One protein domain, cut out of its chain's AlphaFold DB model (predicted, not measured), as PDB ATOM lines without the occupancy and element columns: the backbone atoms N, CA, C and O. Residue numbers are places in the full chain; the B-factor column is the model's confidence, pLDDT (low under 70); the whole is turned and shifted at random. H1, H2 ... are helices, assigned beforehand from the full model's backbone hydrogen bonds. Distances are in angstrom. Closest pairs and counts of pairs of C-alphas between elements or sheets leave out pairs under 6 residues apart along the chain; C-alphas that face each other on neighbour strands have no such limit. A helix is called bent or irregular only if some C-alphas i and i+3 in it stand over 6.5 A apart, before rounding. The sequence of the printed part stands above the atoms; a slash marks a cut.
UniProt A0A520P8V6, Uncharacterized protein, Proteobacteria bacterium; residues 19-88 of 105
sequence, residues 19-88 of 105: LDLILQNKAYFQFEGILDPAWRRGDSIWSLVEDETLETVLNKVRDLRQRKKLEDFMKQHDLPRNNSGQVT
ATOM      1  N   LEU A  19     138.403 148.272 151.884       70.00
ATOM      2  CA  LEU A  19     137.829 148.385 150.539       70.00
ATOM      3  C   LEU A  19     136.400 147.830 150.451       70.00
ATOM      4  O   LEU A  19     135.622 148.288 149.621       70.00
ATOM      5  N   ASP A  20     136.039 146.912 151.350       70.50
ATOM      6  CA  ASP A  20     134.733 146.240 151.352       70.50
ATOM      7  C   ASP A  20     133.761 146.809 152.406       70.50
ATOM      8  O   ASP A  20     132.654 146.295 152.593       70.50
ATOM      9  N   LEU A  21     134.157 147.853 153.147       71.81
ATOM     10  CA  LEU A  21     133.340 148.398 154.231       71.81
ATOM     11  C   LEU A  21     132.303 149.401 153.715       71.81
ATOM     12  O   LEU A  21     132.637 150.475 153.221       71.81
ATOM     13  N   ILE A  22     131.028 149.112 153.976       66.81
ATOM     14  CA  ILE A  22     129.915 150.045 153.764       66.81
ATOM     15  C   ILE A  22     129.498 150.631 155.121       66.81
ATOM     16  O   ILE A  22     128.731 150.014 155.862       66.81
ATOM     17  N   LEU A  23     129.983 151.835 155.448       62.59
ATOM     18  CA  LEU A  23     129.753 152.494 156.749       62.59
ATOM     19  C   LEU A  23     128.273 152.649 157.126       62.59
ATOM     20  O   LEU A  23     127.917 152.517 158.292       62.59
ATOM     21  N   GLN A  24     127.410 152.937 156.152       65.69
ATOM     22  CA  GLN A  24     125.995 153.219 156.406       65.69
ATOM     23  C   GLN A  24     125.076 151.987 156.239       65.69
ATOM     24  O   GLN A  24     123.862 152.092 156.422       65.69
ATOM     25  N   ASN A  25     125.656 150.804 155.968       64.06
ATOM     26  CA  ASN A  25     124.990 149.492 155.920       64.06
ATOM     27  C   ASN A  25     123.625 149.525 155.172       64.06
ATOM     28  O   ASN A  25     123.416 150.325 154.261       64.06
ATOM     29  N   LYS A  26     122.674 148.654 155.534       64.75
ATOM     30  CA  LYS A  26     121.339 148.539 154.918       64.75
ATOM     31  C   LYS A  26     120.509 149.830 154.956       64.75
ATOM     32  O   LYS A  26     119.592 149.965 154.154       64.75
ATOM     33  N   ALA A  27     120.798 150.751 155.879       65.38
ATOM     34  CA  ALA A  27     120.053 152.002 156.023       65.38
ATOM     35  C   ALA A  27     120.377 153.008 154.907       65.38
ATOM     36  O   ALA A  27     119.493 153.763 154.509       65.38
ATOM     37  N   TYR A  28     121.595 152.957 154.349       65.75
ATOM     38  CA  TYR A  28     122.021 153.815 153.239       65.75
ATOM     39  C   TYR A  28     121.092 153.721 152.021       65.75
ATOM     40  O   TYR A  28     120.783 154.712 151.369       65.75
ATOM     41  N   PHE A  29     120.622 152.508 151.729       68.88
ATOM     42  CA  PHE A  29     119.785 152.210 150.567       68.88
ATOM     43  C   PHE A  29     118.304 152.078 150.900       68.88
ATOM     44  O   PHE A  29     117.549 151.451 150.157       68.88
ATOM     45  N   GLN A  30     117.842 152.677 151.995       80.62
ATOM     46  CA  GLN A  30     116.408 152.868 152.174       80.62
ATOM     47  C   GLN A  30     115.938 153.945 151.193       80.62
ATOM     48  O   GLN A  30     115.807 155.109 151.551       80.62
ATOM     49  N   PHE A  31     115.695 153.554 149.936       81.94
ATOM     50  CA  PHE A  31     115.352 154.458 148.830       81.94
ATOM     51  C   PHE A  31     114.133 155.339 149.146       81.94
ATOM     52  O   PHE A  31     114.024 156.465 148.668       81.94
ATOM     53  N   GLU A  32     113.218 154.825 149.970       87.38
ATOM     54  CA  GLU A  32     112.026 155.537 150.430       87.38
ATOM     55  C   GLU A  32     112.241 156.326 151.729       87.38
ATOM     56  O   GLU A  32     111.400 157.154 152.074       87.38
ATOM     57  N   GLY A  33     113.357 156.115 152.433       87.25
ATOM     58  CA  GLY A  33     113.681 156.764 153.708       87.25
ATOM     59  C   GLY A  33     113.699 158.285 153.597       87.25
ATOM     60  O   GLY A  33     113.203 158.977 154.478       87.25
ATOM     61  N   ILE A  34     114.115 158.819 152.445       88.56
ATOM     62  CA  ILE A  34     114.041 160.254 152.158       88.56
ATOM     63  C   ILE A  34     112.622 160.825 152.268       88.56
ATOM     64  O   ILE A  34     112.498 162.023 152.466       88.56
ATOM     65  N   LEU A  35     111.549 160.034 152.160       92.12
ATOM     66  CA  LEU A  35     110.173 160.515 152.329       92.12
ATOM     67  C   LEU A  35     109.766 160.627 153.805       92.12
ATOM     68  O   LEU A  35     108.892 161.437 154.121       92.12
ATOM     69  N   ASP A  36     110.445 159.924 154.711       92.12
ATOM     70  CA  ASP A  36     110.230 160.001 156.156       92.12
ATOM     71  C   ASP A  36     111.003 161.191 156.770       92.12
ATOM     72  O   ASP A  36     112.236 161.222 156.749       92.12
ATOM     73  N   PRO A  37     110.311 162.192 157.349       91.19
ATOM     74  CA  PRO A  37     110.973 163.293 158.038       91.19
ATOM     75  C   PRO A  37     111.874 162.851 159.199       91.19
ATOM     76  O   PRO A  37     112.859 163.528 159.478       91.19
ATOM     77  N   ALA A  38     111.549 161.760 159.902       89.50
ATOM     78  CA  ALA A  38     112.371 161.250 160.999       89.50
ATOM     79  C   ALA A  38     113.697 160.679 160.498       89.50
ATOM     80  O   ALA A  38     114.737 160.969 161.084       89.50
ATOM     81  N   TRP A  39     113.662 159.956 159.380       88.00
ATOM     82  CA  TRP A  39     114.859 159.482 158.694       88.00
ATOM     83  C   TRP A  39     115.741 160.649 158.234       88.00
ATOM     84  O   TRP A  39     116.932 160.664 158.536       88.00
ATOM     85  N   ARG A  40     115.158 161.684 157.604       89.94
ATOM     86  CA  ARG A  40     115.913 162.874 157.157       89.94
ATOM     87  C   ARG A  40     116.608 163.596 158.311       89.94
ATOM     88  O   ARG A  40     117.746 164.018 158.165       89.94
ATOM     89  N   ARG A  41     115.972 163.692 159.484       87.62
ATOM     90  CA  ARG A  41     116.603 164.283 160.682       87.62
ATOM     91  C   ARG A  41     117.805 163.488 161.209       87.62
ATOM     92  O   ARG A  41     118.539 164.017 162.036       87.62
ATOM     93  N   GLY A  42     117.991 162.243 160.770       82.81
ATOM     94  CA  GLY A  42     119.118 161.395 161.156       82.81
ATOM     95  C   GLY A  42     120.432 161.713 160.435       82.81
ATOM     96  O   GLY A  42     121.475 161.250 160.888       82.81
ATOM     97  N   ASP A  43     120.405 162.500 159.356       80.56
ATOM     98  CA  ASP A  43     121.597 162.895 158.601       80.56
ATOM     99  C   ASP A  43     121.655 164.426 158.468       80.56
ATOM    100  O   ASP A  43     120.739 165.068 157.947       80.56
ATOM    101  N   SER A  44     122.749 165.023 158.955       81.44
ATOM    102  CA  SER A  44     122.961 166.476 158.984       81.44
ATOM    103  C   SER A  44     122.987 167.128 157.603       81.44
ATOM    104  O   SER A  44     122.838 168.342 157.500       81.44
ATOM    105  N   ILE A  45     123.153 166.358 156.524       82.56
ATOM    106  CA  ILE A  45     123.041 166.896 155.164       82.56
ATOM    107  C   ILE A  45     121.649 167.509 154.950       82.56
ATOM    108  O   ILE A  45     121.537 168.565 154.331       82.56
ATOM    109  N   TRP A  46     120.596 166.915 155.522       87.19
ATOM    110  CA  TRP A  46     119.222 167.393 155.346       87.19
ATOM    111  C   TRP A  46     118.886 168.645 156.153       87.19
ATOM    112  O   TRP A  46     117.923 169.322 155.812       87.19
ATOM    113  N   SER A  47     119.652 168.983 157.198       86.19
ATOM    114  CA  SER A  47     119.370 170.182 158.003       86.19
ATOM    115  C   SER A  47     119.757 171.487 157.307       86.19
ATOM    116  O   SER A  47     119.369 172.554 157.769       86.19
ATOM    117  N   LEU A  48     120.549 171.406 156.235       89.38
ATOM    118  CA  LEU A  48     121.025 172.561 155.469       89.38
ATOM    119  C   LEU A  48     120.258 172.769 154.157       89.38
ATOM    120  O   LEU A  48     120.532 173.726 153.439       89.38
ATOM    121  N   VAL A  49     119.337 171.867 153.814       91.44
ATOM    122  CA  VAL A  49     118.575 171.949 152.566       91.44
ATOM    123  C   VAL A  49     117.475 172.994 152.719       91.44
ATOM    124  O   VAL A  49     116.674 172.919 153.645       91.44
ATOM    125  N   GLU A  50     117.423 173.947 151.793       94.56
ATOM    126  CA  GLU A  50     116.340 174.927 151.716       94.56
ATOM    127  C   GLU A  50     114.992 174.245 151.442       94.56
ATOM    128  O   GLU A  50     114.918 173.288 150.666       94.56
ATOM    129  N   ASP A  51     113.911 174.770 152.020       93.69
ATOM    130  CA  ASP A  51     112.575 174.162 151.935       93.69
ATOM    131  C   ASP A  51     112.097 173.950 150.486       93.69
ATOM    132  O   ASP A  51     111.535 172.902 150.164       93.69
ATOM    133  N   GLU A  52     112.371 174.895 149.578       96.12
ATOM    134  CA  GLU A  52     112.011 174.784 148.155       96.12
ATOM    135  C   GLU A  52     112.763 173.638 147.456       96.12
ATOM    136  O   GLU A  52     112.188 172.860 146.680       96.12
ATOM    137  N   THR A  53     114.049 173.488 147.778       95.56
ATOM    138  CA  THR A  53     114.873 172.387 147.271       95.56
ATOM    139  C   THR A  53     114.375 171.057 147.828       95.56
ATOM    140  O   THR A  53     114.244 170.086 147.078       95.56
ATOM    141  N   LEU A  54     114.045 171.008 149.122       94.06
ATOM    142  CA  LEU A  54     113.499 169.811 149.753       94.06
ATOM    143  C   LEU A  54     112.190 169.387 149.081       94.06
ATOM    144  O   LEU A  54     112.054 168.225 148.700       94.06
ATOM    145  N   GLU A  55     111.255 170.311 148.872       95.94
ATOM    146  CA  GLU A  55     109.968 170.008 148.240       95.94
ATOM    147  C   GLU A  55     110.149 169.507 146.798       95.94
ATOM    148  O   GLU A  55     109.542 168.510 146.394       95.94
ATOM    149  N   THR A  56     111.060 170.120 146.040       96.81
ATOM    150  CA  THR A  56     111.420 169.676 144.684       96.81
ATOM    151  C   THR A  56     111.944 168.238 144.678       96.81
ATOM    152  O   THR A  56     111.512 167.406 143.870       96.81
ATOM    153  N   VAL A  57     112.847 167.910 145.603       93.69
ATOM    154  CA  VAL A  57     113.404 166.559 145.743       93.69
ATOM    155  C   VAL A  57     112.319 165.560 146.143       93.69
ATOM    156  O   VAL A  57     112.207 164.503 145.516       93.69
ATOM    157  N   LEU A  58     111.483 165.887 147.132       95.38
ATOM    158  CA  LEU A  58     110.397 165.011 147.581       95.38
ATOM    159  C   LEU A  58     109.402 164.728 146.450       95.38
ATOM    160  O   LEU A  58     108.991 163.580 146.272       95.38
ATOM    161  N   ASN A  59     109.061 165.732 145.641       97.31
ATOM    162  CA  ASN A  59     108.180 165.558 144.489       97.31
ATOM    163  C   ASN A  59     108.795 164.657 143.416       97.31
ATOM    164  O   ASN A  59     108.128 163.737 142.938       97.31
ATOM    165  N   LYS A  60     110.089 164.820 143.117       95.94
ATOM    166  CA  LYS A  60     110.813 163.918 142.210       95.94
ATOM    167  C   LYS A  60     110.815 162.471 142.715       95.94
ATOM    168  O   LYS A  60     110.586 161.549 141.933       95.94
ATOM    169  N   VAL A  61     111.048 162.254 144.009       94.75
ATOM    170  CA  VAL A  61     111.048 160.907 144.605       94.75
ATOM    171  C   VAL A  61     109.656 160.280 144.547       94.75
ATOM    172  O   VAL A  61     109.528 159.117 144.163       94.75
ATOM    173  N   ARG A  62     108.601 161.039 144.878       96.38
ATOM    174  CA  ARG A  62     107.205 160.574 144.799       96.38
ATOM    175  C   ARG A  62     106.839 160.133 143.379       96.38
ATOM    176  O   ARG A  62     106.278 159.053 143.209       96.38
ATOM    177  N   ASP A  63     107.211 160.923 142.378       97.50
ATOM    178  CA  ASP A  63     106.978 160.626 140.964       97.50
ATOM    179  C   ASP A  63     107.785 159.402 140.480       97.50
ATOM    180  O   ASP A  63     107.252 158.509 139.816       97.50
ATOM    181  N   LEU A  64     109.058 159.276 140.866       96.25
ATOM    182  CA  LEU A  64     109.851 158.070 140.584       96.25
ATOM    183  C   LEU A  64     109.250 156.818 141.234       96.25
ATOM    184  O   LEU A  64     109.201 155.762 140.596       96.25
ATOM    185  N   ARG A  65     108.764 156.927 142.476       95.06
ATOM    186  CA  ARG A  65     108.089 155.833 143.185       95.06
ATOM    187  C   ARG A  65     106.811 155.420 142.463       95.06
ATOM    188  O   ARG A  65     106.614 154.235 142.208       95.06
ATOM    189  N   GLN A  66     105.975 156.384 142.071       96.69
ATOM    190  CA  GLN A  66     104.729 156.126 141.341       96.69
ATOM    191  C   GLN A  66     104.983 155.418 140.004       96.69
ATOM    192  O   GLN A  66     104.245 154.508 139.627       96.69
ATOM    193  N   ARG A  67     106.067 155.785 139.315       97.06
ATOM    194  CA  ARG A  67     106.490 155.168 138.051       97.06
ATOM    195  C   ARG A  67     107.254 153.851 138.230       97.06
ATOM    196  O   ARG A  67     107.674 153.280 137.228       97.06
ATOM    197  N   LYS A  68     107.444 153.374 139.469       95.25
ATOM    198  CA  LYS A  68     108.251 152.190 139.822       95.25
ATOM    199  C   LYS A  68     109.705 152.267 139.326       95.25
ATOM    200  O   LYS A  68     110.292 151.253 138.979       95.25
ATOM    201  N   LYS A  69     110.280 153.474 139.282       95.88
ATOM    202  CA  LYS A  69     111.654 153.749 138.808       95.88
ATOM    203  C   LYS A  69     112.616 154.191 139.912       95.88
ATOM    204  O   LYS A  69     113.782 154.437 139.631       95.88
ATOM    205  N   LEU A  70     112.137 154.342 141.148       92.75
ATOM    206  CA  LEU A  70     112.939 154.882 142.251       92.75
ATOM    207  C   LEU A  70     114.162 154.015 142.571       92.75
ATOM    208  O   LEU A  70     115.260 154.544 142.707       92.75
ATOM    209  N   GLU A  71     113.988 152.697 142.655       90.00
ATOM    210  CA  GLU A  71     115.084 151.777 142.966       90.00
ATOM    211  C   GLU A  71     116.162 151.780 141.872       90.00
ATOM    212  O   GLU A  71     117.344 151.932 142.175       90.00
ATOM    213  N   ASP A  72     115.763 151.686 140.601       92.19
ATOM    214  CA  ASP A  72     116.693 151.705 139.465       92.19
ATOM    215  C   ASP A  72     117.443 153.034 139.365       92.19
ATOM    216  O   ASP A  72     118.656 153.050 139.152       92.19
ATOM    217  N   PHE A  73     116.738 154.148 139.580       92.12
ATOM    218  CA  PHE A  73     117.339 155.477 139.637       92.12
ATOM    219  C   PHE A  73     118.428 155.538 140.715       92.12
ATOM    220  O   PHE A  73     119.551 155.954 140.436       92.12
ATOM    221  N   MET A  74     118.124 155.076 141.931       88.06
ATOM    222  CA  MET A  74     119.089 155.064 143.031       88.06
ATOM    223  C   MET A  74     120.291 154.171 142.715       88.06
ATOM    224  O   MET A  74     121.420 154.627 142.854       88.06
ATOM    225  N   LYS A  75     120.075 152.945 142.219       86.19
ATOM    226  CA  LYS A  75     121.162 152.028 141.835       86.19
ATOM    227  C   LYS A  75     122.066 152.622 140.761       86.19
ATOM    228  O   LYS A  75     123.282 152.529 140.881       86.19
ATOM    229  N   GLN A  76     121.494 153.255 139.735       90.69
ATOM    230  CA  GLN A  76     122.259 153.894 138.666       90.69
ATOM    231  C   GLN A  76     123.150 155.019 139.202       90.69
ATOM    232  O   GLN A  76     124.322 155.106 138.834       90.69
ATOM    233  N   HIS A  77     122.604 155.871 140.070       86.56
ATOM    234  CA  HIS A  77     123.357 156.959 140.692       86.56
ATOM    235  C   HIS A  77     124.375 156.471 141.728       86.56
ATOM    236  O   HIS A  77     125.309 157.202 142.049       86.56
ATOM    237  N   ASP A  78     124.233 155.234 142.198       81.25
ATOM    238  CA  ASP A  78     125.165 154.594 143.113       81.25
ATOM    239  C   ASP A  78     126.345 153.894 142.430       81.25
ATOM    240  O   ASP A  78     127.386 153.728 143.054       81.25
ATOM    241  N   LEU A  79     126.227 153.529 141.146       81.81
ATOM    242  CA  LEU A  79     127.272 152.809 140.398       81.81
ATOM    243  C   LEU A  79     128.695 153.374 140.576       81.81
ATOM    244  O   LEU A  79     129.628 152.575 140.696       81.81
ATOM    245  N   PRO A  80     128.914 154.707 140.622       78.81
ATOM    246  CA  PRO A  80     130.249 155.250 140.831       78.81
ATOM    247  C   PRO A  80     130.856 154.933 142.203       78.81
ATOM    248  O   PRO A  80     132.078 154.983 142.305       78.81
ATOM    249  N   ARG A  81     130.062 154.581 143.232       72.50
ATOM    250  CA  ARG A  81     130.538 154.366 144.615       72.50
ATOM    251  C   ARG A  81     131.667 153.349 144.703       72.50
ATOM    252  O   ARG A  81     132.586 153.551 145.489       72.50
ATOM    253  N   ASN A  82     131.641 152.294 143.892       65.69
ATOM    254  CA  ASN A  82     132.715 151.293 143.882       65.69
ATOM    255  C   ASN A  82     134.092 151.908 143.570       65.69
ATOM    256  O   ASN A  82     135.120 151.326 143.900       65.69
ATOM    257  N   ASN A  83     134.103 153.100 142.971       68.81
ATOM    258  CA  ASN A  83     135.292 153.859 142.608       68.81
ATOM    259  C   ASN A  83     135.420 155.171 143.410       68.81
ATOM    260  O   ASN A  83     136.370 155.925 143.204       68.81
ATOM    261  N   SER A  84     134.475 155.468 144.308       62.59
ATOM    262  CA  SER A  84     134.418 156.690 145.111       62.59
ATOM    263  C   SER A  84     133.901 156.389 146.523       62.59
ATOM    264  O   SER A  84     132.710 156.441 146.816       62.59
ATOM    265  N   GLY A  85     134.822 156.069 147.432       58.28
ATOM    266  CA  GLY A  85     134.452 155.765 148.814       58.28
ATOM    267  C   GLY A  85     135.530 155.029 149.590       58.28
ATOM    268  O   GLY A  85     135.278 153.954 150.115       58.28
ATOM    269  N   GLN A  86     136.737 155.588 149.677       64.31
ATOM    270  CA  GLN A  86     137.731 155.073 150.615       64.31
ATOM    271  C   GLN A  86     137.475 155.684 151.990       64.31
ATOM    272  O   GLN A  86     137.834 156.830 152.266       64.31
ATOM    273  N   VAL A  87     136.831 154.914 152.862       72.12
ATOM    274  CA  VAL A  87     136.798 155.238 154.287       72.12
ATOM    275  C   VAL A  87     138.200 155.029 154.822       72.12
ATOM    276  O   VAL A  87     138.760 153.950 154.679       72.12
ATOM    277  N   THR A  88     138.771 156.063 155.424       76.75
ATOM    278  CA  THR A  88     140.108 155.980 156.005       76.75
ATOM    279  C   THR A  88     140.010 156.114 157.511       76.75
ATOM    280  O   THR A  88     139.661 157.177 158.025       76.75
TER     281      THR A  88
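AT A GLANCE: This is residues 19 to 88 of the 105 residues of an uncharacterized protein of Proteobacteria bacterium (UniProt A0A520P8V6). Two long helices, H4 and H5, meet near their ends and make an L, and the stretch before them, with the three short helices H1, H2 and H3, runs through H1 toward H4 and turns through H2 and H3 to the far end of H4. The result is an open, loosely joined frame with few contacts between helices, and the first and last printed residues come near each other. The printed part has 70 residues, of which 43 are in five named helices, numbered H1 to H5 along the chain, with no named strand; the class is all helix. It is only just loose, close to compact, with a radius of gyration of the C-alphas of 13.4 A, and its C-alphas span 36 by 27 by 18 A.

HOW THE PARTS SIT: H1, residues 25 to 28, touches no helix and is apart from H2, residues 37 to 40. H2 is close to but not clearly touching H3, residues 44 to 48; the closest C-alphas are those of Arg 40 and Trp 46, 5.9 A apart. H3 and H4, residues 51 to 66, are only just apart, with their closest C-alphas at 8.4 A. H4 and H5, residues 70 to 83, only just touch, with 3 pairs of C-alphas within 8 A, and touch only at the corner by their link, with residues 61 to 64 of H4 alone and residues 70 to 73 of H5 alone. Their closest C-alphas are those of Leu 64 and Leu 70, 4.7 A apart. Their lines are only just about perpendicular, at 70.3 degrees. H5 is also apart from H1, H2 and H3. In H4 every O i to N i+4 pair is within hydrogen-bond range; in H5 6 of 10 are, in H3 0 of 1 with 1 of 2 O i to N i+3 pairs within range, and H1 and H2 are too short for an O i to N i+4 pair.

IN THESE COORDINATES: H1 begins at C-alpha 25, (124.990, 149.492, 155.920), and is 5.9 A from first to last C-alpha; H2 is 5.0 A and H3 7.3 A. H3 is neither bent nor irregular, but only just: C-alphas 45 and 48 are 6.0 A apart. H4 begins at C-alpha 51, (112.575, 174.162, 151.935), and is 22.3 A long. H5 is 22.4 A long and ends at C-alpha 83, (135.292, 153.859, 142.608). H5 is irregular, with C-alphas 77 and 80 at 7.1 A.

THE WHOLE: The two C-alphas farthest apart are those of Gln 66 and Thr 88, at 38.3 A, while those of Leu 19 and Thr 88, the first and last printed, are 9.6 A apart. Residues 40 to 45 stand free, and so do residues 47 to 53, of which 51 to 53 belong to H4. The printed part has no cut and no long link; the link from H1 to H2 is short, and those from H2 to H3, H3 to H4 and H4 to H5 are tight. The mean pLDDT of the printed part is 84.1, and residues 22 to 29 and 82 to 86 are under 70.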